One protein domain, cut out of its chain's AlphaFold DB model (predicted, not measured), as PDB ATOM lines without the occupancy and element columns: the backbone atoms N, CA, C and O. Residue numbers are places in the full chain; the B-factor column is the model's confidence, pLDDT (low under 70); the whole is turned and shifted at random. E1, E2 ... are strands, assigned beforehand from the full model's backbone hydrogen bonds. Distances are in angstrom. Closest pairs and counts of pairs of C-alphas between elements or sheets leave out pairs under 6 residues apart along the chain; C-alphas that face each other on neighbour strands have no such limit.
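Overview. This is residues 2 to 83 of the 234 residues of an uncharacterized protein of Streptomyces sp. SID4937 (UniProt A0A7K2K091). With little regular structure, this is a long rod: a small sheet, E1 - E4 - E5, near one end, and a thin arm with the hairpin E2 and E3 reaching the other, where residues 39 to 44 stick out. The 82 printed residues hold five named strands, E1 to E5 in chain order, and no named helix; both sheets are antiparallel. The class is all strand, with 17 residues in named elements. The whole is extended, radius of gyration of the C-alphas 19.0 A, spanning 60 by 25 by 19 A.

Arrangement. Inner strand E4, residues 56 to 59, is antiparallel to E1, residues 25 to 27, at 173 degrees; N 26 and O 58 are 2.8 A apart. E4 and E5, residues 78 to 81, form a hairpin at 141 degrees; N 57 and O 80 are 2.8 A apart. E2, residues 34 to 36, and E3, residues 47 to 49, form a hairpin at 158 degrees; N 34 and O 49 are 2.8 A apart. E2 is apart from E4 and E5.

Along the chain. E1, 6.5 A long, begins at C-alpha 25 (40.115, 29.980, -13.549). E2 measures 6.4 A, E3 6.7 A and E4 10.1 A. E5, 10.4 A, ends at C-alpha 81 (46.213, 27.904, -3.672).

Size, cuts and confidence. The farthest C-alphas, Ile 43 and Gly 71, are 60.6 A apart. The printed part has no cut; the E4 to E5 link is long. Residues 2 to 6 and 19 to 23 have pLDDT under 70.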
ATOM      1  N   PRO A   2      57.955   1.613   1.084       49.09
ATOM      2  CA  PRO A   2      57.776   2.781   0.224       49.09
ATOM      3  C   PRO A   2      56.653   3.657   0.796       49.09
ATOM      4  O   PRO A   2      55.616   3.136   1.206       49.09
ATOM      5  N   SER A   3      56.875   4.969   0.878       58.50
ATOM      6  CA  SER A   3      55.836   5.907   1.307       58.50
ATOM      7  C   SER A   3      54.651   5.833   0.344       58.50
ATOM      8  O   SER A   3      54.836   5.750  -0.869       58.50
ATOM      9  N   ALA A   4      53.426   5.861   0.868       66.31
ATOM     10  CA  ALA A   4      52.241   5.976   0.027       66.31
ATOM     11  C   ALA A   4      52.261   7.337  -0.690       66.31
ATOM     12  O   ALA A   4      52.293   8.385  -0.043       66.31
ATOM     13  N   HIS A   5      52.244   7.320  -2.024       64.69
ATOM     14  CA  HIS A   5      52.154   8.519  -2.854       64.69
ATOM     15  C   HIS A   5      50.764   8.593  -3.490       64.69
ATOM     16  O   HIS A   5      50.343   7.673  -4.185       64.69
ATOM     17  N   PHE A   6      50.065   9.708  -3.278       69.50
ATOM     18  CA  PHE A   6      48.775   9.990  -3.906       69.50
ATOM     19  C   PHE A   6      48.972  11.071  -4.968       69.50
ATOM     20  O   PHE A   6      49.496  12.140  -4.669       69.50
ATOM     21  N   THR A   7      48.567  10.800  -6.211       75.00
ATOM     22  CA  THR A   7      48.634  11.768  -7.315       75.00
ATOM     23  C   THR A   7      47.259  11.915  -7.945       75.00
ATOM     24  O   THR A   7      46.676  10.935  -8.395       75.00
ATOM     25  N   HIS A   8      46.761  13.149  -8.003       73.94
ATOM     26  CA  HIS A   8      45.574  13.516  -8.771       73.94
ATOM     27  C   HIS A   8      45.984  14.523  -9.839       73.94
ATOM     28  O   HIS A   8      46.690  15.487  -9.550       73.94
ATOM     29  N   THR A   9      45.556  14.296 -11.079       79.81
ATOM     30  CA  THR A   9      45.829  15.205 -12.198       79.81
ATOM     31  C   THR A   9      44.526  15.832 -12.662       79.81
ATOM     32  O   THR A   9      43.616  15.120 -13.080       79.81
ATOM     33  N   VAL A  10      44.459  17.161 -12.640       76.50
ATOM     34  CA  VAL A  10      43.372  17.930 -13.258       76.50
ATOM     35  C   VAL A  10      43.860  18.419 -14.620       76.50
ATOM     36  O   VAL A  10      44.925  19.028 -14.713       76.50
ATOM     37  N   ARG A  11      43.105  18.128 -15.685       78.25
ATOM     38  CA  ARG A  11      43.396  18.575 -17.055       78.25
ATOM     39  C   ARG A  11      42.249  19.441 -17.553       78.25
ATOM     40  O   ARG A  11      41.096  19.050 -17.422       78.25
ATOM     41  N   TYR A  12      42.578  20.575 -18.149       75.19
ATOM     42  CA  TYR A  12      41.628  21.476 -18.791       75.19
ATOM     43  C   TYR A  12      42.328  22.172 -19.969       75.19
ATOM     44  O   TYR A  12      43.559  22.265 -20.013       75.19
ATOM     45  N   ALA A  13      41.550  22.615 -20.948       75.38
ATOM     46  CA  ALA A  13      42.004  23.420 -22.073       75.38
ATOM     47  C   ALA A  13      41.806  24.920 -21.776       75.38
ATOM     48  O   ALA A  13      40.913  25.268 -20.999       75.38
ATOM     49  N   PRO A  14      42.588  25.821 -22.402       72.31
ATOM     50  CA  PRO A  14      42.373  27.260 -22.273       72.31
ATOM     51  C   PRO A  14      40.919  27.653 -22.567       72.31
ATOM     52  O   PRO A  14      40.353  27.219 -23.573       72.31
ATOM     53  N   GLY A  15      40.335  28.482 -21.705       73.50
ATOM     54  CA  GLY A  15      38.952  28.953 -21.814       73.50
ATOM     55  C   GLY A  15      37.893  28.008 -21.237       73.50
ATOM     56  O   GLY A  15      36.709  28.303 -21.367       73.50
ATOM     57  N   GLN A  16      38.289  26.895 -20.612       75.75
ATOM     58  CA  GLN A  16      37.368  26.004 -19.889       75.75
ATOM     59  C   GLN A  16      37.173  26.395 -18.414       75.75
ATOM     60  O   GLN A  16      36.395  25.747 -17.713       75.75
ATOM     61  N   GLY A  17      37.878  27.418 -17.923       74.12
ATOM     62  CA  GLY A  17      37.716  27.944 -16.574       74.12
ATOM     63  C   GLY A  17      36.432  28.744 -16.361       74.12
ATOM     64  O   GLY A  17      35.803  29.237 -17.297       74.12
ATOM     65  N   HIS A  18      36.055  28.897 -15.093       70.44
ATOM     66  CA  HIS A  18      35.005  29.829 -14.683       70.44
ATOM     67  C   HIS A  18      35.522  31.278 -14.774       70.44
ATOM     68  O   HIS A  18      36.727  31.522 -14.670       70.44
ATOM     69  N   GLY A  19      34.606  32.239 -14.959       60.50
ATOM     70  CA  GLY A  19      34.928  33.675 -14.996       60.50
ATOM     71  C   GLY A  19      34.871  34.356 -16.371       60.50
ATOM     72  O   GLY A  19      35.271  35.510 -16.482       60.50
ATOM     73  N   GLY A  20      34.357  33.675 -17.406       48.69
ATOM     74  CA  GLY A  20      33.942  34.272 -18.682       48.69
ATOM     75  C   GLY A  20      35.002  35.129 -19.388       48.69
ATOM     76  O   GLY A  20      35.032  36.342 -19.229       48.69
ATOM     77  N   GLY A  21      35.840  34.524 -20.237       56.94
ATOM     78  CA  GLY A  21      36.664  35.184 -21.272       56.94
ATOM     79  C   GLY A  21      37.825  36.086 -20.810       56.94
ATOM     80  O   GLY A  21      38.845  36.183 -21.505       56.94
ATOM     81  N   ALA A  22      37.697  36.749 -19.663       61.50
ATOM     82  CA  ALA A  22      38.694  37.642 -19.086       61.50
ATOM     83  C   ALA A  22      39.366  37.044 -17.837       61.50
ATOM     84  O   ALA A  22      40.565  37.277 -17.634       61.50
ATOM     85  N   ALA A  23      38.640  36.210 -17.085       69.94
ATOM     86  CA  ALA A  23      39.182  35.258 -16.125       69.94
ATOM     87  C   ALA A  23      39.017  33.826 -16.674       69.94
ATOM     88  O   ALA A  23      37.968  33.472 -17.207       69.94
ATOM     89  N   ASP A  24      40.087  33.032 -16.601       78.31
ATOM     90  CA  ASP A  24      40.117  31.614 -16.990       78.31
ATOM     91  C   ASP A  24      40.675  30.842 -15.795       78.31
ATOM     92  O   ASP A  24      41.893  30.714 -15.633       78.31
ATOM     93  N   VAL A  25      39.772  30.493 -14.877       83.81
ATOM     94  CA  VAL A  25      40.115  29.980 -13.549       83.81
ATOM     95  C   VAL A  25      39.562  28.581 -13.365       83.81
ATOM     96  O   VAL A  25      38.373  28.326 -13.552       83.81
ATOM     97  N   ILE A  26      40.430  27.676 -12.939       85.88
ATOM     98  CA  ILE A  26      40.088  26.308 -12.581       85.88
ATOM     99  C   ILE A  26      40.417  26.129 -11.113       85.88
ATOM    100  O   ILE A  26      41.561  26.313 -10.706       85.88
ATOM    101  N   ALA A  27      39.420  25.749 -10.327       83.94
ATOM    102  CA  ALA A  27      39.598  25.365  -8.939       83.94
ATOM    103  C   ALA A  27      39.392  23.857  -8.803       83.94
ATOM    104  O   ALA A  27      38.533  23.269  -9.462       83.94
ATOM    105  N   ALA A  28      40.175  23.236  -7.932       83.31
ATOM    106  CA  ALA A  28      39.940  21.876  -7.489       83.31
ATOM    107  C   ALA A  28      40.033  21.816  -5.969       83.31
ATOM    108  O   ALA A  28      40.669  22.651  -5.327       83.31
ATOM    109  N   VAL A  29      39.396  20.803  -5.397       83.88
ATOM    110  CA  VAL A  29      39.468  20.503  -3.973       83.88
ATOM    111  C   VAL A  29      40.102  19.134  -3.814       83.88
ATOM    112  O   VAL A  29      39.639  18.153  -4.391       83.88
ATOM    113  N   TYR A  30      41.157  19.070  -3.011       83.44
ATOM    114  CA  TYR A  30      41.801  17.832  -2.611       83.44
ATOM    115  C   TYR A  30      41.729  17.680  -1.092       83.44
ATOM    116  O   TYR A  30      42.375  18.409  -0.339       83.44
ATOM    117  N   GLN A  31      40.941  16.706  -0.643       86.69
ATOM    118  CA  GLN A  31      40.825  16.324   0.759       86.69
ATOM    119  C   GLN A  31      41.000  14.806   0.866       86.69
ATOM    120  O   GLN A  31      40.064  14.068   0.549       86.69
ATOM    121  N   PRO A  32      42.177  14.305   1.281       82.69
ATOM    122  CA  PRO A  32      42.361  12.874   1.453       82.69
ATOM    123  C   PRO A  32      41.568  12.368   2.658       82.69
ATOM    124  O   PRO A  32      41.500  13.020   3.703       82.69
ATOM    125  N   VAL A  33      41.018  11.165   2.519       86.69
ATOM    126  CA  VAL A  33      40.486  10.370   3.625       86.69
ATOM    127  C   VAL A  33      41.477   9.241   3.868       86.69
ATOM    128  O   VAL A  33      41.720   8.431   2.977       86.69
ATOM    129  N   ILE A  34      42.086   9.216   5.050       84.38
ATOM    130  CA  ILE A  34      43.045   8.187   5.449       84.38
ATOM    131  C   ILE A  34      42.357   7.260   6.440       84.38
ATOM    132  O   ILE A  34      41.857   7.712   7.467       84.38
ATOM    133  N   THR A  35      42.367   5.966   6.143       86.94
ATOM    134  CA  THR A  35      41.932   4.920   7.068       86.94
ATOM    135  C   THR A  35      43.165   4.201   7.599       86.94
ATOM    136  O   THR A  35      43.939   3.652   6.817       86.94
ATOM    137  N   ALA A  36      43.358   4.208   8.915       84.31
ATOM    138  CA  ALA A  36      44.392   3.432   9.584       84.31
ATOM    139  C   ALA A  36      43.754   2.204  10.240       84.31
ATOM    140  O   ALA A  36      42.844   2.322  11.059       84.31
ATOM    141  N   SER A  37      44.229   1.019   9.871       84.88
ATOM    142  CA  SER A  37      43.783  -0.255  10.439       84.88
ATOM    143  C   SER A  37      44.837  -0.811  11.390       84.88
ATOM    144  O   SER A  37      46.030  -0.554  11.219       84.88
ATOM    145  N   ALA A  38      44.396  -1.583  12.387       82.50
ATOM    146  CA  ALA A  38      45.309  -2.308  13.261       82.50
ATOM    147  C   ALA A  38      46.201  -3.247  12.432       82.50
ATOM    148  O   ALA A  38      45.736  -3.901  11.494       82.50
ATOM    149  N   VAL A  39      47.490  -3.295  12.766       81.88
ATOM    150  CA  VAL A  39      48.424  -4.244  12.149       81.88
ATOM    151  C   VAL A  39      48.081  -5.680  12.579       81.88
ATOM    152  O   VAL A  39      47.465  -5.865  13.634       81.88
ATOM    153  N   PRO A  40      48.469  -6.713  11.805       82.75
ATOM    154  CA  PRO A  40      48.191  -8.103  12.165       82.75
ATOM    155  C   PRO A  40      48.621  -8.435  13.604       82.75
ATOM    156  O   PRO A  40      49.729  -8.099  14.018       82.75
ATOM    157  N   GLY A  41      47.736  -9.083  14.369       83.06
ATOM    158  CA  GLY A  41      47.963  -9.440  15.779       83.06
ATOM    159  C   GLY A  41      47.464  -8.417  16.807       83.06
ATOM    160  O   GLY A  41      47.493  -8.707  17.999       83.06
ATOM    161  N   TRP A  42      46.966  -7.256  16.369       79.19
ATOM    162  CA  TRP A  42      46.380  -6.236  17.243       79.19
ATOM    163  C   TRP A  42      44.861  -6.150  17.059       79.19
ATOM    164  O   TRP A  42      44.363  -6.154  15.934       79.19
ATOM    165  N   ILE A  43      44.118  -6.046  18.166       81.69
ATOM    166  CA  ILE A  43      42.659  -5.863  18.156       81.69
ATOM    167  C   ILE A  43      42.359  -4.362  18.211       81.69
ATOM    168  O   ILE A  43      42.722  -3.689  19.173       81.69
ATOM    169  N   GLY A  44      41.680  -3.837  17.192       77.12
ATOM    170  CA  GLY A  44      41.227  -2.447  17.166       77.12
ATOM    171  C   GLY A  44      40.400  -2.127  15.925       77.12
ATOM    172  O   GLY A  44      40.676  -2.637  14.838       77.12
ATOM    173  N   ALA A  45      39.375  -1.286  16.082       83.31
ATOM    174  CA  ALA A  45      38.594  -0.785  14.955       83.31
ATOM    175  C   ALA A  45      39.443   0.173  14.091       83.31
ATOM    176  O   ALA A  45      40.276   0.900  14.642       83.31
ATOM    177  N   PRO A  46      39.244   0.214  12.759       85.50
ATOM    178  CA  PRO A  46      39.909   1.195  11.912       85.50
ATOM    179  C   PRO A  46      39.586   2.627  12.349       85.50
ATOM    180  O   PRO A  46      38.432   2.947  12.637       85.50
ATOM    181  N   SER A  47      40.588   3.503  12.349       87.50
ATOM    182  CA  SER A  47      40.394   4.941  12.528       87.50
ATOM    183  C   SER A  47      40.388   5.642  11.172       87.50
ATOM    184  O   SER A  47      41.142   5.288  10.267       87.50
ATOM    185  N   VAL A  48      39.504   6.626  11.005       90.00
ATOM    186  CA  VAL A  48      39.366   7.400   9.765       90.00
ATOM    187  C   VAL A  48      39.671   8.862  10.060       90.00
ATOM    188  O   VAL A  48      39.098   9.444  10.978       90.00
ATOM    189  N   GLY A  49      40.561   9.461   9.273       86.75
ATOM    190  CA  GLY A  49      40.978  10.852   9.417       86.75
ATOM    191  C   GLY A  49      40.978  11.611   8.093       86.75
ATOM    192  O   GLY A  49      41.205  11.044   7.026       86.75
ATOM    193  N   LYS A  50      40.748  12.924   8.174       89.19
ATOM    194  CA  LYS A  50      40.877  13.882   7.065       89.19
ATOM    195  C   LYS A  50      41.940  14.917   7.442       89.19
ATOM    196  O   LYS A  50      41.589  15.978   7.950       89.19
ATOM    197  N   PRO A  51      43.234  14.591   7.299       79.38
ATOM    198  CA  PRO A  51      44.309  15.333   7.962       79.38
ATOM    199  C   PRO A  51      44.517  16.752   7.422       79.38
ATOM    200  O   PRO A  51      45.073  17.588   8.126       79.38
ATOM    201  N   PHE A  52      44.108  17.033   6.182       78.19
ATOM    202  CA  PHE A  52      44.248  18.352   5.575       78.19
ATOM    203  C   PHE A  52      43.262  18.559   4.422       78.19
ATOM    204  O   PHE A  52      42.596  17.629   3.963       78.19
ATOM    205  N   PHE A  53      43.198  19.798   3.947       82.50
ATOM    206  CA  PHE A  53      42.418  20.242   2.800       82.50
ATOM    207  C   PHE A  53      43.305  21.145   1.940       82.50
ATOM    208  O   PHE A  53      43.905  22.087   2.457       82.50
ATOM    209  N   LEU A  54      43.403  20.858   0.644       82.69
ATOM    210  CA  LEU A  54      44.088  21.703  -0.330       82.69
ATOM    211  C   LEU A  54      43.076  22.164  -1.371       82.69
ATOM    212  O   LEU A  54      42.374  21.344  -1.958       82.69
ATOM    213  N   ALA A  55      43.051  23.461  -1.648       86.50
ATOM    214  CA  ALA A  55      42.273  24.029  -2.740       86.50
ATOM    215  C   ALA A  55      43.221  24.608  -3.797       86.50
ATOM    216  O   ALA A  55      43.447  25.819  -3.818       86.50
ATOM    217  N   PRO A  56      43.881  23.773  -4.622       86.88
ATOM    218  CA  PRO A  56      44.671  24.284  -5.729       86.88
ATOM    219  C   PRO A  56      43.767  25.006  -6.729       86.88
ATOM    220  O   PRO A  56      42.676  24.544  -7.072       86.88
ATOM    221  N   ARG A  57      44.263  26.128  -7.233       87.00
ATOM    222  CA  ARG A  57      43.668  26.863  -8.338       87.00
ATOM    223  C   ARG A  57      44.698  27.081  -9.434       87.00
ATOM    224  O   ARG A  57      45.891  27.225  -9.165       87.00
ATOM    225  N   TRP A  58      44.236  27.125 -10.669       85.38
ATOM    226  CA  TRP A  58      44.992  27.650 -11.790       85.38
ATOM    227  C   TRP A  58      44.234  28.816 -12.391       85.38
ATOM    228  O   TRP A  58      43.061  28.680 -12.720       85.38
ATOM    229  N   ASP A  59      44.914  29.937 -12.573       81.69
ATOM    230  CA  ASP A  59      44.346  31.145 -13.154       81.69
ATOM    231  C   ASP A  59      45.191  31.616 -14.344       81.69
ATOM    232  O   ASP A  59      46.410  31.751 -14.241       81.69
ATOM    233  N   ALA A  60      44.541  31.862 -15.483       82.31
ATOM    234  CA  ALA A  60      45.147  32.384 -16.712       82.31
ATOM    235  C   ALA A  60      44.519  33.715 -17.163       82.31
ATOM    236  O   ALA A  60      44.542  34.065 -18.346       82.31
ATOM    237  N   ALA A  61      43.965  34.475 -16.213       79.69
ATOM    238  CA  ALA A  61      43.390  35.789 -16.468       79.69
ATOM    239  C   ALA A  61      44.388  36.743 -17.156       79.69
ATOM    240  O   ALA A  61      45.580  36.788 -16.833       79.69
ATOM    241  N   LYS A  62      43.888  37.547 -18.102       79.50
ATOM    242  CA  LYS A  62      44.734  38.362 -19.000       79.50
ATOM    243  C   LYS A  62      45.507  39.483 -18.298       79.50
ATOM    244  O   LYS A  62      46.452  40.020 -18.863       79.50
ATOM    245  N   TYR A  63      45.097  39.848 -17.089       78.06
ATOM    246  CA  TYR A  63      45.708  40.907 -16.286       78.06
ATOM    247  C   TYR A  63      46.791  40.414 -15.321       78.06
ATOM    248  O   TYR A  63      47.290  41.184 -14.501       78.06
ATOM    249  N   LEU A  64      47.122  39.126 -15.371       78.19
ATOM    250  CA  LEU A  64      48.189  38.534 -14.574       78.19
ATOM    251  C   LEU A  64      49.517  38.601 -15.326       78.19
ATOM    252  O   LEU A  64      49.557  38.570 -16.554       78.19
ATOM    253  N   ASN A  65      50.625  38.599 -14.587       76.19
ATOM    254  CA  ASN A  65      51.961  38.753 -15.172       76.19
ATOM    255  C   ASN A  65      52.313  37.686 -16.227       76.19
ATOM    256  O   ASN A  65      53.014  37.997 -17.183       76.19
ATOM    257  N   ASN A  66      51.816  36.448 -16.098       78.19
ATOM    258  CA  ASN A  66      52.046  35.374 -17.077       78.19
ATOM    259  C   ASN A  66      50.870  35.184 -18.063       78.19
ATOM    260  O   ASN A  66      50.576  34.070 -18.505       78.19
ATOM    261  N   ALA A  67      50.163  36.260 -18.412       77.12
ATOM    262  CA  ALA A  67      49.001  36.202 -19.304       77.12
ATOM    263  C   ALA A  67      49.325  35.754 -20.742       77.12
ATOM    264  O   ALA A  67      48.438  35.282 -21.456       77.12
ATOM    265  N   THR A  68      50.577  35.886 -21.194       79.38
ATOM    266  CA  THR A  68      50.980  35.526 -22.565       79.38
ATOM    267  C   THR A  68      51.559  34.120 -22.678       79.38
ATOM    268  O   THR A  68      51.596  33.583 -23.787       79.38
ATOM    269  N   GLY A  69      52.005  33.515 -21.568       79.38
ATOM    270  CA  GLY A  69      52.698  32.223 -21.577       79.38
ATOM    271  C   GLY A  69      53.960  32.226 -22.449       79.38
ATOM    272  O   GLY A  69      54.275  31.217 -23.078       79.38
ATOM    273  N   GLY A  70      54.619  33.383 -22.601       82.44
ATOM    274  CA  GLY A  70      55.747  33.543 -23.526       82.44
ATOM    275  C   GLY A  70      55.375  33.299 -24.995       82.44
ATOM    276  O   GLY A  70      56.193  32.809 -25.763       82.44
ATOM    277  N   GLY A  71      54.119  33.559 -25.378       80.62
ATOM    278  CA  GLY A  71      53.604  33.310 -26.729       80.62
ATOM    279  C   GLY A  71      53.053  31.897 -26.944       80.62
ATOM    280  O   GLY A  71      52.410  31.647 -27.958       80.62
ATOM    281  N   THR A  72      53.222  30.989 -25.976       81.94
ATOM    282  CA  THR A  72      52.654  29.636 -26.018       81.94
ATOM    283  C   THR A  72      51.374  29.581 -25.175       81.94
ATOM    284  O   THR A  72      51.461  29.629 -23.947       81.94
ATOM    285  N   PRO A  73      50.171  29.430 -25.771       77.69
ATOM    286  CA  PRO A  73      48.908  29.471 -25.026       77.69
ATOM    287  C   PRO A  73      48.805  28.467 -23.870       77.69
ATOM    288  O   PRO A  73      48.206  28.783 -22.847       77.69
ATOM    289  N   LYS A  74      49.425  27.287 -24.002       76.50
ATOM    290  CA  LYS A  74      49.455  26.244 -22.959       76.50
ATOM    291  C   LYS A  74      50.226  26.652 -21.697       76.50
ATOM    292  O   LYS A  74      50.011  26.060 -20.649       76.50
ATOM    293  N   ASN A  75      51.099  27.654 -21.796       80.38
ATOM    294  CA  ASN A  75      51.930  28.130 -20.690       80.38
ATOM    295  C   ASN A  75      51.316  29.349 -19.983       80.38
ATOM    296  O   ASN A  75      51.960  29.932 -19.111       80.38
ATOM    297  N   ARG A  76      50.116  29.790 -20.387       83.12
ATOM    298  CA  ARG A  76      49.450  30.955 -19.796       83.12
ATOM    299  C   ARG A  76      48.995  30.666 -18.374       83.12
ATOM    300  O   ARG A  76      48.449  29.603 -18.090       83.12
ATOM    301  N   GLY A  77      49.139  31.666 -17.513       81.38
ATOM    302  CA  GLY A  77      48.660  31.593 -16.141       81.38
ATOM    303  C   GLY A  77      49.633  30.904 -15.196       81.38
ATOM    304  O   GLY A  77      50.847  31.074 -15.290       81.38
ATOM    305  N   GLY A  78      49.106  30.158 -14.236       81.38
ATOM    306  CA  GLY A  78      49.918  29.402 -13.290       81.38
ATOM    307  C   GLY A  78      49.108  28.896 -12.107       81.38
ATOM    308  O   GLY A  78      47.980  29.334 -11.894       81.38
ATOM    309  N   ALA A  79      49.723  28.017 -11.325       82.69
ATOM    310  CA  ALA A  79      49.111  27.447 -10.138       82.69
ATOM    311  C   ALA A  79      49.252  28.380  -8.928       82.69
ATOM    312  O   ALA A  79      50.274  29.047  -8.743       82.69
ATOM    313  N   SER A  80      48.230  28.390  -8.085       83.06
ATOM    314  CA  SER A  80      48.258  28.928  -6.729       83.06
ATOM    315  C   SER A  80      47.317  28.116  -5.837       83.06
ATOM    316  O   SER A  80      46.671  27.178  -6.297       83.06
ATOM    317  N   PHE A  81      47.258  28.429  -4.547       83.81
ATOM    318  CA  PHE A  81      46.213  27.904  -3.672       83.81
ATOM    319  C   PHE A  81      45.126  28.963  -3.509       83.81
ATOM    320  O   PHE A  81      45.426  30.156  -3.516       83.81
ATOM    321  N   ALA A  82      43.877  28.538  -3.354       83.75
ATOM    322  CA  ALA A  82      42.830  29.399  -2.838       83.75
ATOM    323  C   ALA A  82      43.065  29.573  -1.332       83.75
ATOM    324  O   ALA A  82      43.020  28.610  -0.563       83.75
ATOM    325  N   TYR A  83      43.368  30.799  -0.925       86.56
ATOM    326  CA  TYR A  83      43.497  31.191   0.472       86.56
ATOM    327  C   TYR A  83      43.039  32.634   0.624       86.56
ATOM    328  O   TYR A  83      43.139  33.432  -0.306       86.56
TER     329      TYR A  83